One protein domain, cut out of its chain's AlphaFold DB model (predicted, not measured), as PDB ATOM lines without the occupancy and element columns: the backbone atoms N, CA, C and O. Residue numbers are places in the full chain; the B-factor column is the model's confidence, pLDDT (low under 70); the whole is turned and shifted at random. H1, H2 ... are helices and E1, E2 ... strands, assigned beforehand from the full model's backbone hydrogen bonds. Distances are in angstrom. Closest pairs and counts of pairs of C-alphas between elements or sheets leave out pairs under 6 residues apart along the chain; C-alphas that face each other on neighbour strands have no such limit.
ATOM      1  N   ILE A   3      27.001  53.382 299.336       98.44
ATOM      2  CA  ILE A   3      26.419  52.379 298.448       98.44
ATOM      3  C   ILE A   3      26.640  51.005 299.078       98.44
ATOM      4  O   ILE A   3      27.784  50.597 299.270       98.44
ATOM      5  N   ILE A   4      25.560  50.279 299.368       98.50
ATOM      6  CA  ILE A   4      25.615  48.896 299.856       98.50
ATOM      7  C   ILE A   4      25.381  47.981 298.655       98.50
ATOM      8  O   ILE A   4      24.248  47.785 298.203       98.50
ATOM      9  N   ALA A   5      26.479  47.481 298.083       98.00
ATOM     10  CA  ALA A   5      26.448  46.666 296.879       98.00
ATOM     11  C   ALA A   5      27.672  45.732 296.761       98.00
ATOM     12  O   ALA A   5      28.791  46.167 297.029       98.00
ATOM     13  N   PRO A   6      27.491  44.498 296.254       97.19
ATOM     14  CA  PRO A   6      26.208  43.841 296.020       97.19
ATOM     15  C   PRO A   6      25.586  43.338 297.333       97.19
ATOM     16  O   PRO A   6      26.289  42.805 298.186       97.19
ATOM     17  N   VAL A   7      24.263  43.436 297.470       98.38
ATOM     18  CA  VAL A   7      23.555  42.755 298.563       98.38
ATOM     19  C   VAL A   7      23.390  41.274 298.236       98.38
ATOM     20  O   VAL A   7      22.825  40.935 297.190       98.38
ATOM     21  N   ILE A   8      23.871  40.405 299.125       97.56
ATOM     22  CA  ILE A   8      23.822  38.947 298.990       97.56
ATOM     23  C   ILE A   8      22.880  38.369 300.054       97.56
ATOM     24  O   ILE A   8      23.088  38.563 301.242       97.56
ATOM     25  N   LEU A   9      21.842  37.652 299.619       96.69
ATOM     26  CA  LEU A   9      20.763  37.138 300.477       96.69
ATOM     27  C   LEU A   9      20.982  35.669 300.884       96.69
ATOM     28  O   LEU A   9      20.116  34.822 300.649       96.69
ATOM     29  N   ASN A  10      22.162  35.362 301.427       93.00
ATOM     30  CA  ASN A  10      22.495  34.033 301.958       93.00
ATOM     31  C   ASN A  10      21.895  33.831 303.357       93.00
ATOM     32  O   ASN A  10      21.358  34.761 303.945       93.00
ATOM     33  N   GLU A  11      21.975  32.625 303.915       94.81
ATOM     34  CA  GLU A  11      21.548  32.387 305.300       94.81
ATOM     35  C   GLU A  11      22.218  33.378 306.274       94.81
ATOM     36  O   GLU A  11      23.418  33.616 306.177       94.81
ATOM     37  N   GLY A  12      21.433  33.984 307.172       97.12
ATOM     38  CA  GLY A  12      21.924  34.978 308.140       97.12
ATOM     39  C   GLY A  12      22.052  36.418 307.624       97.12
ATOM     40  O   GLY A  12      22.331  37.316 308.417       97.12
ATOM     41  N   TRP A  13      21.774  36.682 306.337       97.75
ATOM     42  CA  TRP A  13      21.997  38.008 305.734       97.75
ATOM     43  C   TRP A  13      21.327  39.161 306.495       97.75
ATOM     44  O   TRP A  13      21.877  40.254 306.562       97.75
ATOM     45  N   GLN A  14      20.145  38.941 307.078       98.38
ATOM     46  CA  GLN A  14      19.418  40.001 307.781       98.38
ATOM     47  C   GLN A  14      20.190  40.508 308.999       98.38
ATOM     48  O   GLN A  14      20.316  41.715 309.192       98.38
ATOM     49  N   GLN A  15      20.729  39.582 309.792       98.31
ATOM     50  CA  GLN A  15      21.534  39.897 310.965       98.31
ATOM     51  C   GLN A  15      22.856  40.550 310.555       98.31
ATOM     52  O   GLN A  15      23.249  41.545 311.159       98.31
ATOM     53  N   ASP A  16      23.490  40.045 309.496       98.19
ATOM     54  CA  ASP A  16      24.758  40.580 308.999       98.19
ATOM     55  C   ASP A  16      24.620  42.031 308.513       98.19
ATOM     56  O   ASP A  16      25.449  42.881 308.834       98.19
ATOM     57  N   TYR A  17      23.559  42.349 307.760       98.50
ATOM     58  CA  TYR A  17      23.345  43.717 307.275       98.50
ATOM     59  C   TYR A  17      22.844  44.672 308.356       98.50
ATOM     60  O   TYR A  17      23.161  45.857 308.273       98.50
ATOM     61  N   LYS A  18      22.121  44.184 309.370       98.38
ATOM     62  CA  LYS A  18      21.828  44.971 310.574       98.38
ATOM     63  C   LYS A  18      23.126  45.369 311.279       98.38
ATOM     64  O   LYS A  18      23.383  46.555 311.444       98.38
ATOM     65  N   ALA A  19      23.982  44.390 311.576       98.25
ATOM     66  CA  ALA A  19      25.274  44.632 312.216       98.25
ATOM     67  C   ALA A  19      26.158  45.586 311.394       98.25
ATOM     68  O   ALA A  19      26.771  46.488 311.949       98.25
ATOM     69  N   LEU A  20      26.162  45.454 310.061       98.25
ATOM     70  CA  LEU A  20      26.874  46.385 309.179       98.25
ATOM     71  C   LEU A  20      26.384  47.833 309.329       98.25
ATOM     72  O   LEU A  20      27.192  48.759 309.276       98.25
ATOM     73  N   LEU A  21      25.069  48.040 309.427       98.31
ATOM     74  CA  LEU A  21      24.478  49.372 309.560       98.31
ATOM     75  C   LEU A  21      24.770  49.976 310.936       98.31
ATOM     76  O   LEU A  21      25.145  51.148 310.987       98.31
ATOM     77  N   ASP A  22      24.673  49.176 311.999       97.31
ATOM     78  CA  ASP A  22      25.039  49.569 313.364       97.31
ATOM     79  C   ASP A  22      26.521  49.985 313.432       97.31
ATOM     80  O   ASP A  22      26.839  51.108 313.834       97.31
ATOM     81  N   ASP A  23      27.421  49.130 312.931       98.00
ATOM     82  CA  ASP A  23      28.861  49.399 312.881       98.00
ATOM     83  C   ASP A  23      29.155  50.663 312.065       98.00
ATOM     84  O   ASP A  23      29.974  51.497 312.459       98.00
ATOM     85  N   LEU A  24      28.493  50.832 310.917       97.88
ATOM     86  CA  LEU A  24      28.674  52.009 310.076       97.88
ATOM     87  C   LEU A  24      28.245  53.286 310.805       97.88
ATOM     88  O   LEU A  24      28.966  54.280 310.723       97.88
ATOM     89  N   ALA A  25      27.100  53.269 311.491       97.06
ATOM     90  CA  ALA A  25      26.581  54.422 312.221       97.06
ATOM     91  C   ALA A  25      27.546  54.854 313.333       97.06
ATOM     92  O   ALA A  25      27.822  56.048 313.466       97.06
ATOM     93  N   GLU A  26      28.111  53.889 314.066       96.69
ATOM     94  CA  GLU A  26      29.118  54.139 315.099       96.69
ATOM     95  C   GLU A  26      30.404  54.728 314.505       96.69
ATOM     96  O   GLU A  26      30.891  55.763 314.962       96.69
ATOM     97  N   HIS A  27      30.947  54.120 313.447       96.50
ATOM     98  CA  HIS A  27      32.241  54.524 312.887       96.50
ATOM     99  C   HIS A  27      32.226  55.904 312.231       96.50
ATOM    100  O   HIS A  27      33.262  56.572 312.191       96.50
ATOM    101  N   ILE A  28      31.084  56.326 311.684       95.38
ATOM    102  CA  ILE A  28      30.947  57.666 311.101       95.38
ATOM    103  C   ILE A  28      30.423  58.697 312.103       95.38
ATOM    104  O   ILE A  28      30.243  59.847 311.700       95.38
ATOM    105  N   ASP A  29      30.181  58.290 313.357       95.19
ATOM    106  CA  ASP A  29      29.532  59.091 314.401       95.19
ATOM    107  C   ASP A  29      28.276  59.783 313.857       95.19
ATOM    108  O   ASP A  29      28.165  61.011 313.816       95.19
ATOM    109  N   TYR A  30      27.357  58.978 313.315       96.31
ATOM    110  CA  TYR A  30      26.176  59.513 312.653       96.31
ATOM    111  C   TYR A  30      25.291  60.284 313.637       96.31
ATOM    112  O   TYR A  30      24.940  59.796 314.711       96.31
ATOM    113  N   GLN A  31      24.852  61.473 313.224       95.19
ATOM    114  CA  GLN A  31      23.933  62.319 313.977       95.19
ATOM    115  C   GLN A  31      22.715  62.691 313.115       95.19
ATOM    116  O   GLN A  31      22.872  63.000 311.927       95.19
ATOM    117  N   PRO A  32      21.493  62.719 313.686       93.81
ATOM    118  CA  PRO A  32      20.303  63.159 312.964       93.81
ATOM    119  C   PRO A  32      20.498  64.551 312.344       93.81
ATOM    120  O   PRO A  32      20.913  65.492 313.022       93.81
ATOM    121  N   GLY A  33      20.177  64.682 311.058       91.69
ATOM    122  CA  GLY A  33      20.320  65.930 310.299       91.69
ATOM    123  C   GLY A  33      21.622  66.044 309.504       91.69
ATOM    124  O   GLY A  33      21.785  67.008 308.754       91.69
ATOM    125  N   MET A  34      22.531  65.071 309.613       95.25
ATOM    126  CA  MET A  34      23.631  64.927 308.658       95.25
ATOM    127  C   MET A  34      23.085  64.636 307.255       95.25
ATOM    128  O   MET A  34      22.217  63.782 307.083       95.25
ATOM    129  N   ASP A  35      23.626  65.315 306.239       96.00
ATOM    130  CA  ASP A  35      23.313  65.019 304.838       96.00
ATOM    131  C   ASP A  35      23.938  63.674 304.440       96.00
ATOM    132  O   ASP A  35      25.110  63.574 304.056       96.00
ATOM    133  N   PHE A  36      23.161  62.608 304.620       97.19
ATOM    134  CA  PHE A  36      23.601  61.246 304.382       97.19
ATOM    135  C   PHE A  36      22.575  60.469 303.568       97.19
ATOM    136  O   PHE A  36      21.382  60.444 303.864       97.19
ATOM    137  N   THR A  37      23.069  59.813 302.524       98.19
ATOM    138  CA  THR A  37      22.252  59.110 301.540       98.19
ATOM    139  C   THR A  37      22.626  57.635 301.438       98.19
ATOM    140  O   THR A  37      23.789  57.272 301.625       98.19
ATOM    141  N   PHE A  38      21.654  56.794 301.097       98.62
ATOM    142  CA  PHE A  38      21.832  55.363 300.869       98.62
ATOM    143  C   PHE A  38      21.390  54.955 299.465       98.62
ATOM    144  O   PHE A  38      20.303  55.311 299.000       98.62
ATOM    145  N   GLU A  39      22.213  54.129 298.829       98.75
ATOM    146  CA  GLU A  39      21.892  53.398 297.605       98.75
ATOM    147  C   GLU A  39      22.151  51.912 297.859       98.75
ATOM    148  O   GLU A  39      23.275  51.518 298.165       98.75
ATOM    149  N   VAL A  40      21.121  51.072 297.753       98.62
ATOM    150  CA  VAL A  40      21.246  49.632 298.027       98.62
ATOM    151  C   VAL A  40      20.939  48.848 296.764       98.62
ATOM    152  O   VAL A  40      19.893  49.035 296.132       98.62
ATOM    153  N   ILE A  41      21.869  47.976 296.375       98.62
ATOM    154  CA  ILE A  41      21.827  47.281 295.090       98.62
ATOM    155  C   ILE A  41      22.031  45.791 295.318       98.62
ATOM    156  O   ILE A  41      23.117  45.340 295.682       98.62
ATOM    157  N   SER A  42      20.993  45.018 295.029       98.25
ATOM    158  CA  SER A  42      21.034  43.563 295.045       98.25
ATOM    159  C   SER A  42      22.071  42.991 294.081       98.25
ATOM    160  O   SER A  42      22.334  43.524 292.992       98.25
ATOM    161  N   HIS A  43      22.649  41.857 294.476       97.88
ATOM    162  CA  HIS A  43      23.490  41.068 293.594       97.88
ATOM    163  C   HIS A  43      22.734  40.689 292.316       97.88
ATOM    164  O   HIS A  43      21.589  40.226 292.351       97.88
ATOM    165  N   ARG A  44      23.408  40.863 291.178       96.81
ATOM    166  CA  ARG A  44      22.905  40.530 289.847       96.81
ATOM    167  C   ARG A  44      24.051  40.114 288.945       96.81
ATOM    168  O   ARG A  44      25.151  40.651 289.061       96.81
ATOM    169  N   PHE A  45      23.773  39.252 287.981       96.94
ATOM    170  CA  PHE A  45      24.789  38.773 287.047       96.94
ATOM    171  C   PHE A  45      24.184  38.448 285.680       96.94
ATOM    172  O   PHE A  45      22.970  38.377 285.514       96.94
ATOM    173  N   THR A  46      25.035  38.287 284.674       95.88
ATOM    174  CA  THR A  46      24.654  37.785 283.345       95.88
ATOM    175  C   THR A  46      25.258  36.398 283.154       95.88
ATOM    176  O   THR A  46      26.283  36.104 283.771       95.88
ATOM    177  N   SER A  47      24.703  35.568 282.265       93.75
ATOM    178  CA  SER A  47      25.295  34.250 281.976       93.75
ATOM    179  C   SER A  47      26.750  34.364 281.512       93.75
ATOM    180  O   SER A  47      27.590  33.572 281.919       93.75
ATOM    181  N   ARG A  48      27.092  35.410 280.741       94.56
ATOM    182  CA  ARG A  48      28.484  35.680 280.341       94.56
ATOM    183  C   ARG A  48      29.385  35.959 281.546       94.56
ATOM    184  O   ARG A  48      30.484  35.421 281.610       94.56
ATOM    185  N   ALA A  49      28.940  36.800 282.482       95.81
ATOM    186  CA  ALA A  49      29.715  37.099 283.684       95.81
ATOM    187  C   ALA A  49      29.903  35.844 284.547       95.81
ATOM    188  O   ALA A  49      31.020  35.570 284.970       95.81
ATOM    189  N   ARG A  50      28.840  35.050 284.726       95.62
ATOM    190  CA  ARG A  50      28.888  33.767 285.435       95.62
ATOM    191  C   ARG A  50      29.922  32.823 284.823       95.62
ATOM    192  O   ARG A  50      30.785  32.341 285.546       95.62
ATOM    193  N   SER A  51      29.874  32.595 283.507       96.25
ATOM    194  CA  SER A  51      30.832  31.717 282.820       96.25
ATOM    195  C   SER A  51      32.274  32.192 282.991       96.25
ATOM    196  O   SER A  51      33.135  31.394 283.344       96.25
ATOM    197  N   ASN A  52      32.524  33.494 282.823       97.81
ATOM    198  CA  ASN A  52      33.857  34.066 283.005       97.81
ATOM    199  C   ASN A  52      34.368  33.898 284.445       97.81
ATOM    200  O   ASN A  52      35.536  33.587 284.652       97.81
ATOM    201  N   ILE A  53      33.510  34.117 285.447       97.50
ATOM    202  CA  ILE A  53      33.898  33.973 286.854       97.50
ATOM    203  C   ILE A  53      34.208  32.511 287.169       97.50
ATOM    204  O   ILE A  53      35.216  32.257 287.812       97.50
ATOM    205  N   LEU A  54      33.401  31.557 286.701       96.88
ATOM    206  CA  LEU A  54      33.634  30.130 286.948       96.88
ATOM    207  C   LEU A  54      34.897  29.600 286.255       96.88
ATOM    208  O   LEU A  54      35.524  28.680 286.767       96.88
ATOM    209  N   GLU A  55      35.288  30.179 285.118       97.81
ATOM    210  CA  GLU A  55      36.546  29.840 284.442       97.81
ATOM    211  C   GLU A  55      37.769  30.296 285.253       97.81
ATOM    212  O   GLU A  55      38.734  29.546 285.398       97.81
ATOM    213  N   VAL A  56      37.723  31.509 285.816       98.06
ATOM    214  CA  VAL A  56      38.839  32.093 286.581       98.06
ATOM    215  C   VAL A  56      38.857  31.612 288.037       98.06
ATOM    216  O   VAL A  56      39.924  31.380 288.604       98.06
ATOM    217  N   PHE A  57      37.682  31.436 288.642       97.38
ATOM    218  CA  PHE A  57      37.470  31.042 290.036       97.38
ATOM    219  C   PHE A  57      36.504  29.848 290.129       97.38
ATOM    220  O   PHE A  57      35.356  30.005 290.554       97.38
ATOM    221  N   PRO A  58      36.953  28.626 289.787       94.94
ATOM    222  CA  PRO A  58      36.076  27.451 289.740       94.94
ATOM    223  C   PRO A  58      35.477  27.043 291.092       94.94
ATOM    224  O   PRO A  58      34.514  26.287 291.126       94.94
ATOM    225  N   GLN A  59      36.070  27.502 292.198       96.44
ATOM    226  CA  GLN A  59      35.661  27.203 293.575       96.44
ATOM    227  C   GLN A  59      35.030  28.430 294.258       96.44
ATOM    228  O   GLN A  59      35.198  28.630 295.454       96.44
ATOM    229  N   THR A  60      34.404  29.326 293.489       95.38
ATOM    230  CA  THR A  60      33.734  30.504 294.051       95.38
ATOM    231  C   THR A  60      32.443  30.120 294.773       95.38
ATOM    232  O   THR A  60      31.627  29.378 294.232       95.38
ATOM    233  N   ASP A  61      32.218  30.715 295.944       93.69
ATOM    234  CA  ASP A  61      30.965  30.588 296.701       93.69
ATOM    235  C   ASP A  61      29.929  31.668 296.324       93.69
ATOM    236  O   ASP A  61      28.919  31.855 297.003       93.69
ATOM    237  N   LEU A  62      30.170  32.432 295.249       94.31
ATOM    238  CA  LEU A  62      29.229  33.454 294.794       94.31
ATOM    239  C   LEU A  62      27.901  32.807 294.350       94.31
ATOM    240  O   LEU A  62      27.909  31.963 293.449       94.31
ATOM    241  N   PRO A  63      26.741  33.245 294.884       93.00
ATOM    242  CA  PRO A  63      25.447  32.644 294.575       93.00
ATOM    243  C   PRO A  63      24.955  33.088 293.193       93.00
ATOM    244  O   PRO A  63      24.177  34.041 293.044       93.00
ATOM    245  N   MET A  64      25.448  32.392 292.169       94.75
ATOM    246  CA  MET A  64      25.164  32.612 290.749       94.75
ATOM    247  C   MET A  64      24.390  31.447 290.117       94.75
ATOM    248  O   MET A  64      24.526  31.192 288.921       94.75
ATOM    249  N   ASP A  65      23.612  30.708 290.904       90.94
ATOM    250  CA  ASP A  65      22.652  29.748 290.360       90.94
ATOM    251  C   ASP A  65      21.525  30.512 289.643       90.94
ATOM    252  O   ASP A  65      21.002  31.483 290.182       90.94
ATOM    253  N   GLU A  66      21.219  30.143 288.399       91.75
ATOM    254  CA  GLU A  66      20.216  30.828 287.571       91.75
ATOM    255  C   GLU A  66      18.778  30.387 287.904       91.75
ATOM    256  O   GLU A  66      17.839  31.120 287.590       91.75
ATOM    257  N   GLU A  67      18.608  29.229 288.549       89.06
ATOM    258  CA  GLU A  67      17.314  28.600 288.842       89.06
ATOM    259  C   GLU A  67      16.871  28.812 290.295       89.06
ATOM    260  O   GLU A  67      15.672  28.878 290.576       89.06
ATOM    261  N   ILE A  68      17.823  28.951 291.224       88.88
ATOM    262  CA  ILE A  68      17.541  29.098 292.658       88.88
ATOM    263  C   ILE A  68      17.533  30.577 293.043       88.88
ATOM    264  O   ILE A  68      18.530  31.280 292.898       88.88
ATOM    265  N   ASP A  69      16.400  31.053 293.563       90.44
ATOM    266  CA  ASP A  69      16.206  32.426 294.050       90.44
ATOM    267  C   ASP A  69      16.468  33.534 293.015       90.44
ATOM    268  O   ASP A  69      16.507  34.718 293.367       90.44
ATOM    269  N   ARG A  70      16.597  33.195 291.725       96.19
ATOM    270  CA  ARG A  70      16.813  34.150 290.636       96.19
ATOM    271  C   ARG A  70      15.642  34.214 289.665       96.19
ATOM    272  O   ARG A  70      14.897  33.265 289.460       96.19
ATOM    273  N   GLN A  71      15.510  35.372 289.031       95.75
ATOM    274  CA  GLN A  71      14.641  35.597 287.883       95.75
ATOM    275  C   GLN A  71      15.409  36.358 286.803       95.75
ATOM    276  O   GLN A  71      16.188  37.275 287.095       95.75
ATOM    277  N   TYR A  72      15.178  36.001 285.541       94.88
ATOM    278  CA  TYR A  72      15.789  36.695 284.414       94.88
ATOM    279  C   TYR A  72      15.015  37.970 284.079       94.88
ATOM    280  O   TYR A  72      13.814  37.948 283.811       94.88
ATOM    281  N   LYS A  73      15.715  39.103 284.059       93.69
ATOM    282  CA  LYS A  73      15.162  40.402 283.684       93.69
ATOM    283  C   LYS A  73      15.734  40.841 282.344       93.69
ATOM    284  O   LYS A  73      16.926  41.140 282.239       93.69
ATOM    285  N   TYR A  74      14.868  40.908 281.336       91.81
ATOM    286  CA  TYR A  74      15.210  41.401 280.005       91.81
ATOM    287  C   TYR A  74      15.565  42.891 280.057       91.81
ATOM    288  O   TYR A  74      14.849  43.700 280.646       91.81
ATOM    289  N   GLY A  75      16.694  43.249 279.454       86.44
ATOM    290  CA  GLY A  75      17.071  44.630 279.191       86.44
ATOM    291  C   GLY A  75      16.512  45.125 277.859       86.44
ATOM    292  O   GLY A  75      16.025  44.357 277.031       86.44
ATOM    293  N   GLN A  76      16.622  46.434 277.647       84.38
ATOM    294  CA  GLN A  76      16.037  47.137 276.502       84.38
ATOM    295  C   GLN A  76      16.571  46.672 275.134       84.38
ATOM    296  O   GLN A  76      15.863  46.788 274.139       84.38
ATOM    297  N   PHE A  77      17.790  46.130 275.071       82.69
ATOM    298  CA  PHE A  77      18.451  45.752 273.813       82.69
ATOM    299  C   PHE A  77      18.760  44.246 273.732       82.69
ATOM    300  O   PHE A  77      19.784  43.838 273.191       82.69
ATOM    301  N   GLY A  78      17.900  43.407 274.318       76.62
ATOM    302  CA  GLY A  78      17.967  41.943 274.196       76.62
ATOM    303  C   GLY A  78      18.942  41.244 275.149       76.62
ATOM    304  O   GLY A  78      18.791  40.051 275.403       76.62
ATOM    305  N   TYR A  79      19.890  41.967 275.749       83.44
ATOM    306  CA  TYR A  79      20.668  41.457 276.876       83.44
ATOM    307  C   TYR A  79      19.856  41.545 278.168       83.44
ATOM    308  O   TYR A  79      19.191  42.545 278.426       83.44
ATOM    309  N   GLY A  80      19.916  40.512 279.001       92.31
ATOM    310  CA  GLY A  80      19.277  40.494 280.311       92.31
ATOM    311  C   GLY A  80      20.250  40.110 281.413       92.31
ATOM    312  O   GLY A  80      21.451  39.940 281.198       92.31
ATOM    313  N   LYS A  81      19.717  40.051 282.624       94.94
ATOM    314  CA  LYS A  81      20.470  39.747 283.837       94.94
ATOM    315  C   LYS A  81      19.596  38.980 284.811       94.94
ATOM    316  O   LYS A  81      18.394  39.226 284.879       94.94
ATOM    317  N   TYR A  82      20.216  38.115 285.589       97.00
ATOM    318  CA  TYR A  82      19.597  37.460 286.724       97.00
ATOM    319  C   TYR A  82      19.635  38.399 287.921       97.00
ATOM    320  O   TYR A  82      20.680  38.960 288.255       97.00
ATOM    321  N   VAL A  83      18.476  38.596 288.532       97.06
ATOM    322  CA  VAL A  83      18.280  39.313 289.798       97.06
ATOM    323  C   VAL A  83      17.580  38.376 290.772       97.06
ATOM    324  O   VAL A  83      17.073  37.342 290.346       97.06
ATOM    325  N   TYR A  84      17.539  38.710 292.061       97.56
ATOM    326  CA  TYR A  84      16.710  37.945 292.996       97.56
ATOM    327  C   TYR A  84      15.226  37.947 292.586       97.56
ATOM    328  O   TYR A  84      14.755  38.873 291.909       97.56
ATOM    329  N   THR A  85      14.491  36.906 292.985       96.94
ATOM    330  CA  THR A  85      13.027  36.844 292.843       96.94
ATOM    331  C   THR A  85      12.358  38.049 293.504       96.94
ATOM    332  O   THR A  85      12.927  38.710 294.376       96.94
ATOM    333  N   ASN A  86      11.132  38.365 293.078       96.75
ATOM    334  CA  ASN A  86      10.401  39.510 293.627       96.75
ATOM    335  C   ASN A  86      10.200  39.402 295.146       96.75
ATOM    336  O   ASN A  86      10.322  40.420 295.821       96.75
ATOM    337  N   ASP A  87       9.971  38.194 295.666       97.00
ATOM    338  CA  ASP A  87       9.773  37.948 297.100       97.00
ATOM    339  C   ASP A  87      11.054  38.247 297.892       97.00
ATOM    340  O   ASP A  87      11.049  39.083 298.792       97.00
ATOM    341  N   LYS A  88      12.194  37.696 297.456       97.00
ATOM    342  CA  LYS A  88      13.513  37.984 298.042       97.00
ATOM    343  C   LYS A  88      13.875  39.471 297.975       97.00
ATOM    344  O   LYS A  88      14.409  40.035 298.927       97.00
ATOM    345  N   LEU A  89      13.575  40.141 296.859       97.75
ATOM    346  CA  LEU A  89      13.785  41.587 296.739       97.75
ATOM    347  C   LEU A  89      12.851  42.387 297.653       97.75
ATOM    348  O   LEU A  89      13.245  43.456 298.117       97.75
ATOM    349  N   ALA A  90      11.625  41.922 297.890       98.25
ATOM    350  CA  ALA A  90      10.699  42.560 298.818       98.25
ATOM    351  C   ALA A  90      11.197  42.434 300.263       98.25
ATOM    352  O   ALA A  90      11.226  43.446 300.963       98.25
ATOM    353  N   GLU A  91      11.677  41.255 300.667       98.19
ATOM    354  CA  GLU A  91      12.321  41.024 301.969       98.19
ATOM    355  C   GLU A  91      13.539  41.935 302.165       98.19
ATOM    356  O   GLU A  91      13.621  42.658 303.158       98.19
ATOM    357  N   MET A  92      14.439  41.985 301.176       98.44
ATOM    358  CA  MET A  92      15.595  42.887 301.174       98.44
ATOM    359  C   MET A  92      15.175  44.344 301.372       98.44
ATOM    360  O   MET A  92      15.709  45.049 302.224       98.44
ATOM    361  N   LYS A  93      14.198  44.813 300.592       98.62
ATOM    362  CA  LYS A  93      13.724  46.198 300.678       98.62
ATOM    363  C   LYS A  93      13.059  46.503 302.012       98.62
ATOM    364  O   LYS A  93      13.184  47.634 302.464       98.62
ATOM    365  N   ALA A  94      12.325  45.555 302.588       98.50
ATOM    366  CA  ALA A  94      11.698  45.727 303.890       98.50
ATOM    367  C   ALA A  94      12.769  45.905 304.972       98.50
ATOM    368  O   ALA A  94      12.763  46.942 305.630       98.50
ATOM    369  N   LEU A  95      13.744  44.988 305.034       98.50
ATOM    370  CA  LEU A  95      14.839  45.057 306.003       98.50
ATOM    371  C   LEU A  95      15.603  46.381 305.902       98.50
ATOM    372  O   LEU A  95      15.687  47.116 306.874       98.50
ATOM    373  N   PHE A  96      16.131  46.727 304.722       98.62
ATOM    374  CA  PHE A  96      16.940  47.944 304.598       98.62
ATOM    375  C   PHE A  96      16.138  49.214 304.875       98.62
ATOM    376  O   PHE A  96      16.705  50.180 305.369       98.62
ATOM    377  N   LYS A  97      14.833  49.254 304.577       98.44
ATOM    378  CA  LYS A  97      14.009  50.411 304.952       98.44
ATOM    379  C   LYS A  97      13.888  50.548 306.463       98.44
ATOM    380  O   LYS A  97      13.980  51.667 306.954       98.44
ATOM    381  N   GLU A  98      13.640  49.443 307.154       98.38
ATOM    382  CA  GLU A  98      13.499  49.399 308.608       98.38
ATOM    383  C   GLU A  98      14.825  49.763 309.281       98.38
ATOM    384  O   GLU A  98      14.921  50.815 309.907       98.38
ATOM    385  N   GLU A  99      15.880  48.998 309.016       98.25
ATOM    386  CA  GLU A  99      17.175  49.133 309.689       98.25
ATOM    387  C   GLU A  99      17.872  50.472 309.396       98.25
ATOM    388  O   GLU A  99      18.469  51.070 310.292       98.25
ATOM    389  N   ILE A 100      17.761  51.012 308.170       98.31
ATOM    390  CA  ILE A 100      18.285  52.359 307.869       98.31
ATOM    391  C   ILE A 100      17.480  53.426 308.617       98.31
ATOM    392  O   ILE A 100      18.064  54.397 309.086       98.31
ATOM    393  N   SER A 101      16.159  53.276 308.742       96.62
ATOM    394  CA  SER A 101      15.342  54.263 309.460       96.62
ATOM    395  C   SER A 101      15.626  54.256 310.964       96.62
ATOM    396  O   SER A 101      15.556  55.314 311.591       96.62
ATOM    397  N   GLU A 102      15.948  53.089 311.526       96.50
ATOM    398  CA  GLU A 102      16.350  52.932 312.927       96.50
ATOM    399  C   GLU A 102      17.762  53.475 313.186       96.50
ATOM    400  O   GLU A 102      17.942  54.292 314.089       96.50
ATOM    401  N   SER A 103      18.742  53.077 312.370       96.38
ATOM    402  CA  SER A 103      20.165  53.386 312.597       96.38
ATOM    403  C   SER A 103      20.574  54.772 312.083       96.38
ATOM    404  O   SER A 103      21.467  55.413 312.633       96.38
ATOM    405  N   PHE A 104      19.909  55.265 311.032       97.56
ATOM    406  CA  PHE A 104      20.213  56.533 310.361       97.56
ATOM    407  C   PHE A 104      18.960  57.414 310.241       97.56
ATOM    408  O   PHE A 104      18.514  57.736 309.132       97.56
ATOM    409  N   PRO A 105      18.366  57.851 311.365       96.31
ATOM    410  CA  PRO A 105      17.198  58.722 311.328       96.31
ATOM    411  C   PRO A 105      17.487  59.980 310.499       96.31
ATOM    412  O   PRO A 105      18.516  60.632 310.675       96.31
ATOM    413  N   GLN A 106      16.547  60.343 309.620       96.50
ATOM    414  CA  GLN A 106      16.630  61.467 308.667       96.50
ATOM    415  C   GLN A 106      17.586  61.284 307.473       96.50
ATOM    416  O   GLN A 106      17.647  62.181 306.631       96.50
ATOM    417  N   ALA A 107      18.266  60.142 307.333       97.62
ATOM    418  CA  ALA A 107      19.001  59.839 306.108       97.62
ATOM    419  C   ALA A 107      18.047  59.591 304.927       97.62
ATOM    420  O   ALA A 107      16.912  59.130 305.084       97.62
ATOM    421  N   VAL A 108      18.515  59.878 303.711       97.88
ATOM    422  CA  VAL A 108      17.723  59.717 302.484       97.88
ATOM    423  C   VAL A 108      18.065  58.400 301.799       97.88
ATOM    424  O   VAL A 108      19.211  58.147 301.437       97.88
ATOM    425  N   ILE A 109      17.058  57.571 301.536       98.25
ATOM    426  CA  ILE A 109      17.217  56.386 300.688       98.25
ATOM    427  C   ILE A 109      16.914  56.783 299.241       98.25
ATOM    428  O   ILE A 109      15.754  56.988 298.881       98.25
ATOM    429  N   ASN A 110      17.948  56.863 298.404       98.25
ATOM    430  CA  ASN A 110      17.808  57.219 296.992       98.25
ATOM    431  C   ASN A 110      17.092  56.110 296.213       98.25
ATOM    432  O   ASN A 110      16.156  56.375 295.459       98.25
ATOM    433  N   TYR A 111      17.527  54.858 296.386       97.75
ATOM    434  CA  TYR A 111      16.870  53.694 295.797       97.75
ATOM    435  C   TYR A 111      17.318  52.375 296.441       97.75
ATOM    436  O   TYR A 111      18.433  52.247 296.946       97.75
ATOM    437  N   LEU A 112      16.432  51.377 296.362       98.06
ATOM    438  CA  LEU A 112      16.664  49.984 296.756       98.06
ATOM    439  C   LEU A 112      16.259  49.089 295.576       98.06
ATOM    440  O   LEU A 112      15.063  49.016 295.245       98.06
ATOM    441  N   ILE A 113      17.225  48.454 294.904       95.19
ATOM    442  CA  ILE A 113      16.992  47.776 293.611       95.19
ATOM    443  C   ILE A 113      17.542  46.364 293.501       95.19
ATOM    444  O   ILE A 113      18.587  46.042 294.101       95.19
TER     445      ILE A 113
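What this domain is: This is residues 3 to 113 of the 113 residues of the protein "Spore photoproduct lyase" of Syntrophomonadaceae bacterium (UniProt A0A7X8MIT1). A small parallel sheet of three strands, E1, E2 and E5, has the long helix H3 over one face, with H1 side by side with H3. Past the end of E2 the domain reaches out into a smaller, looser part, helix H2 and the hairpin of E3 and E4, and residues 55 to 61 stick out there. The printed part has 111 residues, with three named helices and five named strands in the order E1 H1 E2 H2 E3 E4 H3 E5, of the mixed class, helices and strands. The larger sheet has the order E1 E2 E5, all parallel, and E3 and E4 are antiparallel. The whole is only just loose, close to compact, with a radius of gyration of the C-alphas of 16.0 A and spans of 45 by 32 by 22 A.

Where its parts are: E1, residues 3 to 7, begins at C-alpha 3 (26.419, 52.379, 298.448). H1, residues 13 to 27, is 20.7 A long, and E2, residues 37 to 42, is 16.9 A long. H2 holds residues 47 to 56 and begins at C-alpha 47 (25.295, 34.250, 281.976). E3 is residues 70 to 74 and E4 residues 80 to 84. H3, residues 86 to 103, is 25.5 A long. E5, residues 108 to 112, ends at C-alpha 112 (16.664, 49.984, 296.756).

How they stand to each other: E1 and E2 are parallel at 16 degrees, with N 4 and O 39 2.9 A apart, within hydrogen-bond range. E2, the inner strand, is parallel to E5 at 10 degrees, with N 38 and O 108 at 2.8 A. E1, H1 and E2 form a strand-helix-strand unit, two parallel neighbour strands with a helix between, and its crossover is right-handed. H3 on one face of this sheet makes two layers, helix and sheet; its height over the sheet is 9.1 A. H3 lies over E2 and E5 and runs along the strands, at 23 degrees to E2 on the local plane. The closest C-alphas of H3 and E5, Lys 93 and Leu 112, are 6.2 A apart. With its residues 95 to 103 alone, H3 touches H1, closest at the C-alphas of Asp 22 and Ser 103, 6.2 A, at a shallow tilt of 27 degrees, the same way. H1 only grazes the sheet, with its residues 13 to 21. H2 is not on the sheet and is apart from H1 and H3; its closest C-alpha pair with E4, Ser 47 and Lys 81, is at 7.5 A. The hairpin E3 and E4 is antiparallel at 148 degrees, with N 71 and O 83 at 2.8 A. In H1, H2 and H3 every O i to N i+4 pair is within hydrogen-bond range.

The domain as a whole: The C-alphas farthest apart, Gly 33 and Glu 55, are 47.3 A from each other. The printed part has no cut. The link from H2 to E3 is long, residues 57 to 69. The mean pLDDT of the printed part is 95.9, and no printed residue is under 70.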